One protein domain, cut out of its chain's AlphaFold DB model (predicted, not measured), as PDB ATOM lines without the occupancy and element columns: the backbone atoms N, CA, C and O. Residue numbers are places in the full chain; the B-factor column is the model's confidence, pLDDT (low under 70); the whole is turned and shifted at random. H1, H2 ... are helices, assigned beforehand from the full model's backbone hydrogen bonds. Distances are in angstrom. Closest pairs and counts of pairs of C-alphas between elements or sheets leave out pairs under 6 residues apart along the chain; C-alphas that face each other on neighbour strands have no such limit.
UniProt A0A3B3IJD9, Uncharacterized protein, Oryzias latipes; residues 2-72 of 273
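AT A GLANCE: This is residues 2 to 72 of the 273 residues of an uncharacterized protein of Oryzias latipes (UniProt A0A3B3IJD9). One long helix, H2, makes a loose, open frame with two short helices: H1 is set crosswise at its beginning, and H3 packs on its later part. Beyond H2's end the loop of residues 38 to 52 reaches out to Gly 42, and the tail, residues 61 to 72, runs back toward H1. The 71 printed residues hold three named helices, H1, H2, H3, and no named strand: all helix, loose, radius of gyration of the C-alphas 14.5 A, spans 43 by 25 by 17 A.

HOW THE PARTS SIT: Start at H2, residues 19 to 37. With residues 19 to 23 alone it touches H1, residues 2 to 10, about perpendicular at 87 degrees; the closest C-alphas, of Trp 4 and His 19, are 5.1 A apart. With residues 29 to 33 alone it touches H3, residues 53 to 60, at a steep tilt of 65 degrees, opposite ways; the closest C-alphas, of Tyr 33 and Phe 53, are 6.4 A apart. H1 and H3 are apart. In H1, H2 and H3 every O i to N i+4 pair is within hydrogen-bond range.

IN THESE COORDINATES: Find C-alpha 19 at (87.393, 4.006, 12.093); H2 runs 26.9 A to C-alpha 37. H1 spans 12.4 A; H3 spans 10.4 A, ending at C-alpha 60, (86.084, 17.602, 26.683).

THE WHOLE: The C-alphas farthest apart, of Gly 42 and Thr 72, are 45.2 A apart. The H2 to H3 link is long; the printed part has no cut. Look for pLDDT under 70 at residues 41 to 49.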
ATOM      1  N   TRP A   2      87.384  10.855   7.895       83.44
ATOM      2  CA  TRP A   2      88.838  10.742   7.728       83.44
ATOM      3  C   TRP A   2      89.609  10.894   9.052       83.44
ATOM      4  O   TRP A   2      90.554  10.147   9.295       83.44
ATOM      5  N   ALA A   3      89.147  11.777   9.945       88.44
ATOM      6  CA  ALA A   3      89.814  12.071  11.216       88.44
ATOM      7  C   ALA A   3      90.062  10.816  12.076       88.44
ATOM      8  O   ALA A   3      91.180  10.580  12.520       88.44
ATOM      9  N   TRP A   4      89.058   9.948  12.237       92.12
ATOM     10  CA  TRP A   4      89.211   8.694  12.988       92.12
ATOM     11  C   TRP A   4      90.219   7.734  12.350       92.12
ATOM     12  O   TRP A   4      90.997   7.102  13.060       92.12
ATOM     13  N   SER A   5      90.253   7.651  11.019       88.94
ATOM     14  CA  SER A   5      91.257   6.858  10.302       88.94
ATOM     15  C   SER A   5      92.669   7.415  10.503       88.94
ATOM     16  O   SER A   5      93.607   6.638  10.666       88.94
ATOM     17  N   ALA A   6      92.828   8.741  10.529       89.69
ATOM     18  CA  ALA A   6      94.107   9.395  10.797       89.69
ATOM     19  C   ALA A   6      94.586   9.133  12.235       89.69
ATOM     20  O   ALA A   6      95.730   8.725  12.428       89.69
ATOM     21  N   ILE A   7      93.693   9.264  13.222       90.38
ATOM     22  CA  ILE A   7      93.979   8.970  14.636       90.38
ATOM     23  C   ILE A   7      94.416   7.510  14.798       90.38
ATOM     24  O   ILE A   7      95.433   7.227  15.427       90.38
ATOM     25  N   LEU A   8      93.690   6.567  14.191       91.69
ATOM     26  CA  LEU A   8      94.031   5.148  14.288       91.69
ATOM     27  C   LEU A   8      95.377   4.819  13.648       91.69
ATOM     28  O   LEU A   8      96.113   4.011  14.207       91.69
ATOM     29  N   LYS A   9      95.709   5.437  12.511       88.38
ATOM     30  CA  LYS A   9      97.021   5.275  11.869       88.38
ATOM     31  C   LYS A   9      98.144   5.842  12.731       88.38
ATOM     32  O   LYS A   9      99.145   5.161  12.922       88.38
ATOM     33  N   HIS A  10      97.958   7.044  13.277       88.31
ATOM     34  CA  HIS A  10      98.935   7.682  14.160       88.31
ATOM     35  C   HIS A  10      99.227   6.825  15.402       88.31
ATOM     36  O   HIS A  10     100.375   6.676  15.801       88.31
ATOM     37  N   MET A  11      98.193   6.185  15.953       88.75
ATOM     38  CA  MET A  11      98.296   5.317  17.132       88.75
ATOM     39  C   MET A  11      98.706   3.866  16.809       88.75
ATOM     40  O   MET A  11      98.790   3.040  17.717       88.75
ATOM     41  N   GLY A  12      98.903   3.504  15.534       90.00
ATOM     42  CA  GLY A  12      99.221   2.127  15.126       90.00
ATOM     43  C   GLY A  12      98.078   1.117  15.338       90.00
ATOM     44  O   GLY A  12      98.310  -0.091  15.436       90.00
ATOM     45  N   LEU A  13      96.834   1.589  15.449       91.31
ATOM     46  CA  LEU A  13      95.640   0.792  15.755       91.31
ATOM     47  C   LEU A  13      94.811   0.411  14.517       91.31
ATOM     48  O   LEU A  13      93.805  -0.289  14.643       91.31
ATOM     49  N   GLN A  14      95.238   0.808  13.320       86.06
ATOM     50  CA  GLN A  14      94.490   0.651  12.068       86.06
ATOM     51  C   GLN A  14      94.184  -0.803  11.665       86.06
ATOM     52  O   GLN A  14      93.199  -1.033  10.972       86.06
ATOM     53  N   CYS A  15      94.982  -1.788  12.100       85.50
ATOM     54  CA  CYS A  15      94.696  -3.212  11.847       85.50
ATOM     55  C   CYS A  15      93.911  -3.890  12.984       85.50
ATOM     56  O   CYS A  15      93.552  -5.057  12.856       85.50
ATOM     57  N   LYS A  16      93.669  -3.198  14.107       90.19
ATOM     58  CA  LYS A  16      92.965  -3.752  15.278       90.19
ATOM     59  C   LYS A  16      91.522  -3.275  15.381       90.19
ATOM     60  O   LYS A  16      90.695  -3.969  15.962       90.19
ATOM     61  N   MET A  17      91.229  -2.081  14.873       89.69
ATOM     62  CA  MET A  17      89.918  -1.463  15.004       89.69
ATOM     63  C   MET A  17      89.620  -0.580  13.793       89.69
ATOM     64  O   MET A  17      90.476   0.179  13.349       89.69
ATOM     65  N   SER A  18      88.396  -0.669  13.272       92.56
ATOM     66  CA  SER A  18      87.913   0.195  12.190       92.56
ATOM     67  C   SER A  18      87.642   1.619  12.692       92.56
ATOM     68  O   SER A  18      87.304   1.833  13.857       92.56
ATOM     69  N   HIS A  19      87.716   2.606  11.798       91.69
ATOM     70  CA  HIS A  19      87.393   4.006  12.093       91.69
ATOM     71  C   HIS A  19      85.967   4.180  12.645       91.69
ATOM     72  O   HIS A  19      85.761   4.967  13.569       91.69
ATOM     73  N   TYR A  20      85.001   3.395  12.154       91.62
ATOM     74  CA  TYR A  20      83.634   3.378  12.686       91.62
ATOM     75  C   TYR A  20      83.601   2.885  14.139       91.62
ATOM     76  O   TYR A  20      82.988   3.505  15.007       91.62
ATOM     77  N   GLN A  21      84.319   1.796  14.427       93.06
ATOM     78  CA  GLN A  21      84.419   1.234  15.775       93.06
ATOM     79  C   GLN A  21      85.111   2.204  16.742       93.06
ATOM     80  O   GLN A  21      84.670   2.336  17.880       93.06
ATOM     81  N   ALA A  22      86.144   2.922  16.289       92.06
ATOM     82  CA  ALA A  22      86.815   3.955  17.077       92.06
ATOM     83  C   ALA A  22      85.862   5.096  17.445       92.06
ATOM     84  O   ALA A  22      85.731   5.428  18.623       92.06
ATOM     85  N   SER A  23      85.125   5.621  16.460       93.50
ATOM     86  CA  SER A  23      84.095   6.634  16.701       93.50
ATOM     87  C   SER A  23      83.038   6.127  17.678       93.50
ATOM     88  O   SER A  23      82.655   6.840  18.599       93.50
ATOM     89  N   LYS A  24      82.584   4.877  17.533       94.31
ATOM     90  CA  LYS A  24      81.582   4.296  18.432       94.31
ATOM     91  C   LYS A  24      82.111   4.121  19.859       94.31
ATOM     92  O   LYS A  24      81.383   4.392  20.811       94.31
ATOM     93  N   LYS A  25      83.373   3.712  20.026       93.06
ATOM     94  CA  LYS A  25      84.016   3.648  21.346       93.06
ATOM     95  C   LYS A  25      84.113   5.027  21.991       93.06
ATOM     96  O   LYS A  25      83.845   5.134  23.182       93.06
ATOM     97  N   TRP A  26      84.431   6.062  21.217       93.00
ATOM     98  CA  TRP A  26      84.427   7.442  21.699       93.00
ATOM     99  C   TRP A  26      83.039   7.900  22.162       93.00
ATOM    100  O   TRP A  26      82.908   8.461  23.248       93.00
ATOM    101  N   GLU A  27      81.985   7.599  21.396       94.25
ATOM    102  CA  GLU A  27      80.606   7.886  21.816       94.25
ATOM    103  C   GLU A  27      80.236   7.167  23.121       94.25
ATOM    104  O   GLU A  27      79.647   7.774  24.016       94.25
ATOM    105  N   ASN A  28      80.633   5.899  23.276       93.81
ATOM    106  CA  ASN A  28      80.415   5.157  24.519       93.81
ATOM    107  C   ASN A  28      81.165   5.788  25.704       93.81
ATOM    108  O   ASN A  28      80.609   5.875  26.798       93.81
ATOM    109  N   LEU A  29      82.396   6.261  25.484       93.12
ATOM    110  CA  LEU A  29      83.198   6.964  26.490       93.12
ATOM    111  C   LEU A  29      82.507   8.260  26.936       93.12
ATOM    112  O   LEU A  29      82.327   8.488  28.130       93.12
ATOM    113  N   LYS A  30      82.025   9.067  25.981       90.62
ATOM    114  CA  LYS A  30      81.238  10.277  26.265       90.62
ATOM    115  C   LYS A  30      79.952   9.972  27.026       90.62
ATOM    116  O   LYS A  30      79.578  10.739  27.907       90.62
ATOM    117  N   LYS A  31      79.263   8.876  26.693       91.56
ATOM    118  CA  LYS A  31      78.033   8.474  27.384       91.56
ATOM    119  C   LYS A  31      78.303   8.149  28.855       91.56
ATOM    120  O   LYS A  31      77.658   8.732  29.716       91.56
ATOM    121  N   ARG A  32      79.302   7.304  29.134       88.31
ATOM    122  CA  ARG A  32      79.719   6.967  30.508       88.31
ATOM    123  C   ARG A  32      80.159   8.192  31.305       88.31
ATOM    124  O   ARG A  32      79.776   8.343  32.455       88.31
ATOM    125  N   TYR A  33      80.897   9.101  30.674       89.38
ATOM    126  CA  TYR A  33      81.260  10.375  31.287       89.38
ATOM    127  C   TYR A  33      80.031  11.202  31.698       89.38
ATOM    128  O   TYR A  33      79.992  11.729  32.804       89.38
ATOM    129  N   LYS A  34      79.018  11.305  30.826       88.44
ATOM    130  CA  LYS A  34      77.785  12.051  31.125       88.44
ATOM    131  C   LYS A  34      76.981  11.422  32.259       88.44
ATOM    132  O   LYS A  34      76.489  12.168  33.093       88.44
ATOM    133  N   GLU A  35      76.879  10.092  32.285       86.06
ATOM    134  CA  GLU A  35      76.219   9.346  33.370       86.06
ATOM    135  C   GLU A  35      76.862   9.665  34.730       86.06
ATOM    136  O   GLU A  35      76.152   9.945  35.688       86.06
ATOM    137  N   LEU A  36      78.196   9.729  34.786       83.88
ATOM    138  CA  LEU A  36      78.939  10.045  36.012       83.88
ATOM    139  C   LEU A  36      78.954  11.540  36.366       83.88
ATOM    140  O   LEU A  36      79.055  11.895  37.536       83.88
ATOM    141  N   LYS A  37      78.897  12.436  35.371       81.25
ATOM    142  CA  LYS A  37      78.895  13.893  35.593       81.25
ATOM    143  C   LYS A  37      77.525  14.420  36.020       81.25
ATOM    144  O   LYS A  37      77.455  15.406  36.746       81.25
ATOM    145  N   TYR A  38      76.457  13.784  35.546       81.88
ATOM    146  CA  TYR A  38      75.073  14.159  35.818       81.88
ATOM    147  C   TYR A  38      74.290  12.915  36.251       81.88
ATOM    148  O   TYR A  38      73.488  12.396  35.466       81.88
ATOM    149  N   PRO A  39      74.544  12.398  37.466       75.62
ATOM    150  CA  PRO A  39      73.809  11.246  37.948       75.62
ATOM    151  C   PRO A  39      72.317  11.596  38.097       75.62
ATOM    152  O   PRO A  39      71.979  12.736  38.433       75.62
ATOM    153  N   PRO A  40      71.407  10.641  37.842       71.69
ATOM    154  CA  PRO A  40      69.985  10.830  38.103       71.69
ATOM    155  C   PRO A  40      69.739  11.121  39.593       71.69
ATOM    156  O   PRO A  40      70.438  10.595  40.464       71.69
ATOM    157  N   GLU A  41      68.749  11.975  39.880       51.62
ATOM    158  CA  GLU A  41      68.413  12.445  41.230       51.62
ATOM    159  C   GLU A  41      68.280  11.279  42.223       51.62
ATOM    160  O   GLU A  41      67.381  10.446  42.113       51.62
ATOM    161  N   GLY A  42      69.204  11.219  43.190       65.06
ATOM    162  CA  GLY A  42      69.196  10.242  44.284       65.06
ATOM    163  C   GLY A  42      70.393   9.287  44.357       65.06
ATOM    164  O   GLY A  42      70.502   8.572  45.350       65.06
ATOM    165  N   VAL A  43      71.313   9.277  43.380       61.78
ATOM    166  CA  VAL A  43      72.519   8.424  43.425       61.78
ATOM    167  C   VAL A  43      73.788   9.277  43.379       61.78
ATOM    168  O   VAL A  43      74.072   9.943  42.390       61.78
ATOM    169  N   THR A  44      74.588   9.251  44.445       57.12
ATOM    170  CA  THR A  44      75.914   9.881  44.474       57.12
ATOM    171  C   THR A  44      76.952   8.947  43.846       57.12
ATOM    172  O   THR A  44      77.757   8.329  44.541       57.12
ATOM    173  N   GLU A  45      76.944   8.803  42.518       56.03
ATOM    174  CA  GLU A  45      78.040   8.109  41.832       56.03
ATOM    175  C   GLU A  45      79.289   8.998  41.850       56.03
ATOM    176  O   GLU A  45      79.336  10.062  41.236       56.03
ATOM    177  N   CYS A  46      80.307   8.581  42.603       54.47
ATOM    178  CA  CYS A  46      81.559   9.318  42.717       54.47
ATOM    179  C   CYS A  46      82.320   9.285  41.374       54.47
ATOM    180  O   CYS A  46      82.712   8.193  40.938       54.47
ATOM    181  N   PRO A  47      82.645  10.448  40.768       60.72
ATOM    182  CA  PRO A  47      83.425  10.541  39.527       60.72
ATOM    183  C   PRO A  47      84.773   9.801  39.560       60.72
ATOM    184  O   PRO A  47      85.300   9.385  38.531       60.72
ATOM    185  N   ASN A  48      85.310   9.584  40.762       62.75
ATOM    186  CA  ASN A  48      86.614   8.967  41.009       62.75
ATOM    187  C   ASN A  48      86.636   7.442  40.793       62.75
ATOM    188  O   ASN A  48      87.705   6.838  40.841       62.75
ATOM    189  N   THR A  49      85.484   6.802  40.572       68.25
ATOM    190  CA  THR A  49      85.408   5.348  40.334       68.25
ATOM    191  C   THR A  49      85.860   4.953  38.930       68.25
ATOM    192  O   THR A  49      86.338   3.838  38.717       68.25
ATOM    193  N   TRP A  50      85.769   5.869  37.963       85.38
ATOM    194  CA  TRP A  50      86.209   5.619  36.599       85.38
ATOM    195  C   TRP A  50      87.558   6.285  36.340       85.38
ATOM    196  O   TRP A  50      87.658   7.502  36.220       85.38
ATOM    197  N   PHE A  51      88.606   5.472  36.196       83.31
ATOM    198  CA  PHE A  51      89.988   5.936  36.008       83.31
ATOM    199  C   PHE A  51      90.199   6.834  34.773       83.31
ATOM    200  O   PHE A  51      91.196   7.546  34.688       83.31
ATOM    201  N   LEU A  52      89.267   6.822  33.812       84.69
ATOM    202  CA  LEU A  52      89.286   7.686  32.629       84.69
ATOM    203  C   LEU A  52      88.504   8.992  32.820       84.69
ATOM    204  O   LEU A  52      88.528   9.814  31.912       84.69
ATOM    205  N   PHE A  53      87.823   9.209  33.952       87.25
ATOM    206  CA  PHE A  53      86.973  10.384  34.163       87.25
ATOM    207  C   PHE A  53      87.763  11.686  34.015       87.25
ATOM    208  O   PHE A  53      87.400  12.509  33.185       87.25
ATOM    209  N   SER A  54      88.876  11.842  34.740       86.75
ATOM    210  CA  SER A  54      89.722  13.046  34.662       86.75
ATOM    211  C   SER A  54      90.320  13.246  33.267       86.75
ATOM    212  O   SER A  54      90.307  14.360  32.752       86.75
ATOM    213  N   LEU A  55      90.765  12.168  32.614       89.31
ATOM    214  CA  LEU A  55      91.313  12.240  31.259       89.31
ATOM    215  C   LEU A  55      90.243  12.651  30.233       89.31
ATOM    216  O   LEU A  55      90.519  13.423  29.317       89.31
ATOM    217  N   MET A  56      89.021  12.143  30.390       90.50
ATOM    218  CA  MET A  56      87.881  12.485  29.545       90.50
ATOM    219  C   MET A  56      87.375  13.906  29.823       90.50
ATOM    220  O   MET A  56      86.992  14.610  28.892       90.50
ATOM    221  N   ASP A  57      87.411  14.342  31.084       88.62
ATOM    222  CA  ASP A  57      87.078  15.701  31.508       88.62
ATOM    223  C   ASP A  57      88.043  16.710  30.877       88.62
ATOM    224  O   ASP A  57      87.605  17.686  30.274       88.62
ATOM    225  N   ASP A  58      89.346  16.438  30.914       89.81
ATOM    226  CA  ASP A  58      90.348  17.287  30.267       89.81
ATOM    227  C   ASP A  58      90.200  17.313  28.743       89.81
ATOM    228  O   ASP A  58      90.376  18.364  28.125       89.81
ATOM    229  N   ALA A  59      89.856  16.175  28.133       89.19
ATOM    230  CA  ALA A  59      89.636  16.077  26.693       89.19
ATOM    231  C   ALA A  59      88.402  16.864  26.222       89.19
ATOM    232  O   ALA A  59      88.414  17.398  25.118       89.19
ATOM    233  N   LEU A  60      87.338  16.922  27.030       87.44
ATOM    234  CA  LEU A  60      86.084  17.602  26.683       87.44
ATOM    235  C   LEU A  60      86.087  19.104  26.990       87.44
ATOM    236  O   LEU A  60      85.278  19.825  26.415       87.44
ATOM    237  N   HIS A  61      86.966  19.568  27.878       84.69
ATOM    238  CA  HIS A  61      87.140  20.992  28.192       84.69
ATOM    239  C   HIS A  61      88.374  21.599  27.504       84.69
ATOM    240  O   HIS A  61      88.908  22.598  27.982       84.69
ATOM    241  N   ASP A  62      88.865  20.965  26.433       78.50
ATOM    242  CA  ASP A  62      90.014  21.403  25.627       78.50
ATOM    243  C   ASP A  62      91.326  21.623  26.412       78.50
ATOM    244  O   ASP A  62      92.294  22.181  25.902       78.50
ATOM    245  N   ARG A  63      91.442  21.088  27.635       84.25
ATOM    246  CA  ARG A  63      92.658  21.190  28.470       84.25
ATOM    247  C   ARG A  63      93.805  20.294  27.987       84.25
ATOM    248  O   ARG A  63      94.913  20.336  28.526       84.25
ATOM    249  N   LEU A  64      93.551  19.471  26.969       78.62
ATOM    250  CA  LEU A  64      94.558  18.668  26.267       78.62
ATOM    251  C   LEU A  64      95.030  19.310  24.951       78.62
ATOM    252  O   LEU A  64      95.793  18.681  24.212       78.62
ATOM    253  N   GLN A  65      94.609  20.541  24.646       74.00
ATOM    254  CA  GLN A  65      95.050  21.246  23.446       74.00
ATOM    255  C   GLN A  65      96.586  21.381  23.432       74.00
ATOM    256  O   GLN A  65      97.206  21.743  24.429       74.00
ATOM    257  N   GLY A  66      97.216  21.015  22.311       74.94
ATOM    258  CA  GLY A  66      98.677  21.038  22.147       74.94
ATOM    259  C   GLY A  66      99.438  19.815  22.683       74.94
ATOM    260  O   GLY A  66     100.637  19.714  22.447       74.94
ATOM    261  N   LYS A  67      98.776  18.853  23.347       78.12
ATOM    262  CA  LYS A  67      99.431  17.618  23.839       78.12
ATOM    263  C   LYS A  67      99.573  16.517  22.785       78.12
ATOM    264  O   LYS A  67     100.280  15.540  23.015       78.12
ATOM    265  N   ALA A  68      98.896  16.655  21.648       76.75
ATOM    266  CA  ALA A  68      98.964  15.716  20.537       76.75
ATOM    267  C   ALA A  68      99.262  16.457  19.222       76.75
ATOM    268  O   ALA A  68      98.819  17.599  19.058       76.75
ATOM    269  N   PRO A  69      99.975  15.819  18.276       78.19
ATOM    270  CA  PRO A  69     100.187  16.373  16.944       78.19
ATOM    271  C   PRO A  69      98.858  16.640  16.232       78.19
ATOM    272  O   PRO A  69      97.952  15.802  16.244       78.19
ATOM    273  N   ILE A  70      98.750  17.794  15.575       80.50
ATOM    274  CA  ILE A  70      97.587  18.128  14.749       80.50
ATOM    275  C   ILE A  70      97.661  17.287  13.472       80.50
ATOM    276  O   ILE A  70      98.617  17.382  12.706       80.50
ATOM    277  N   LEU A  71      96.652  16.445  13.249       79.62
ATOM    278  CA  LEU A  71      96.567  15.603  12.058       79.62
ATOM    279  C   LEU A  71      95.867  16.379  10.932       79.62
ATOM    280  O   LEU A  71      94.659  16.607  10.991       79.62
ATOM    281  N   THR A  72      96.617  16.774   9.903       70.25
ATOM    282  CA  THR A  72      96.098  17.518   8.743       70.25
ATOM    283  C   THR A  72      95.476  16.580   7.709       70.25
ATOM    284  O   THR A  72      96.066  15.550   7.380       70.25
TER     285      THR A  72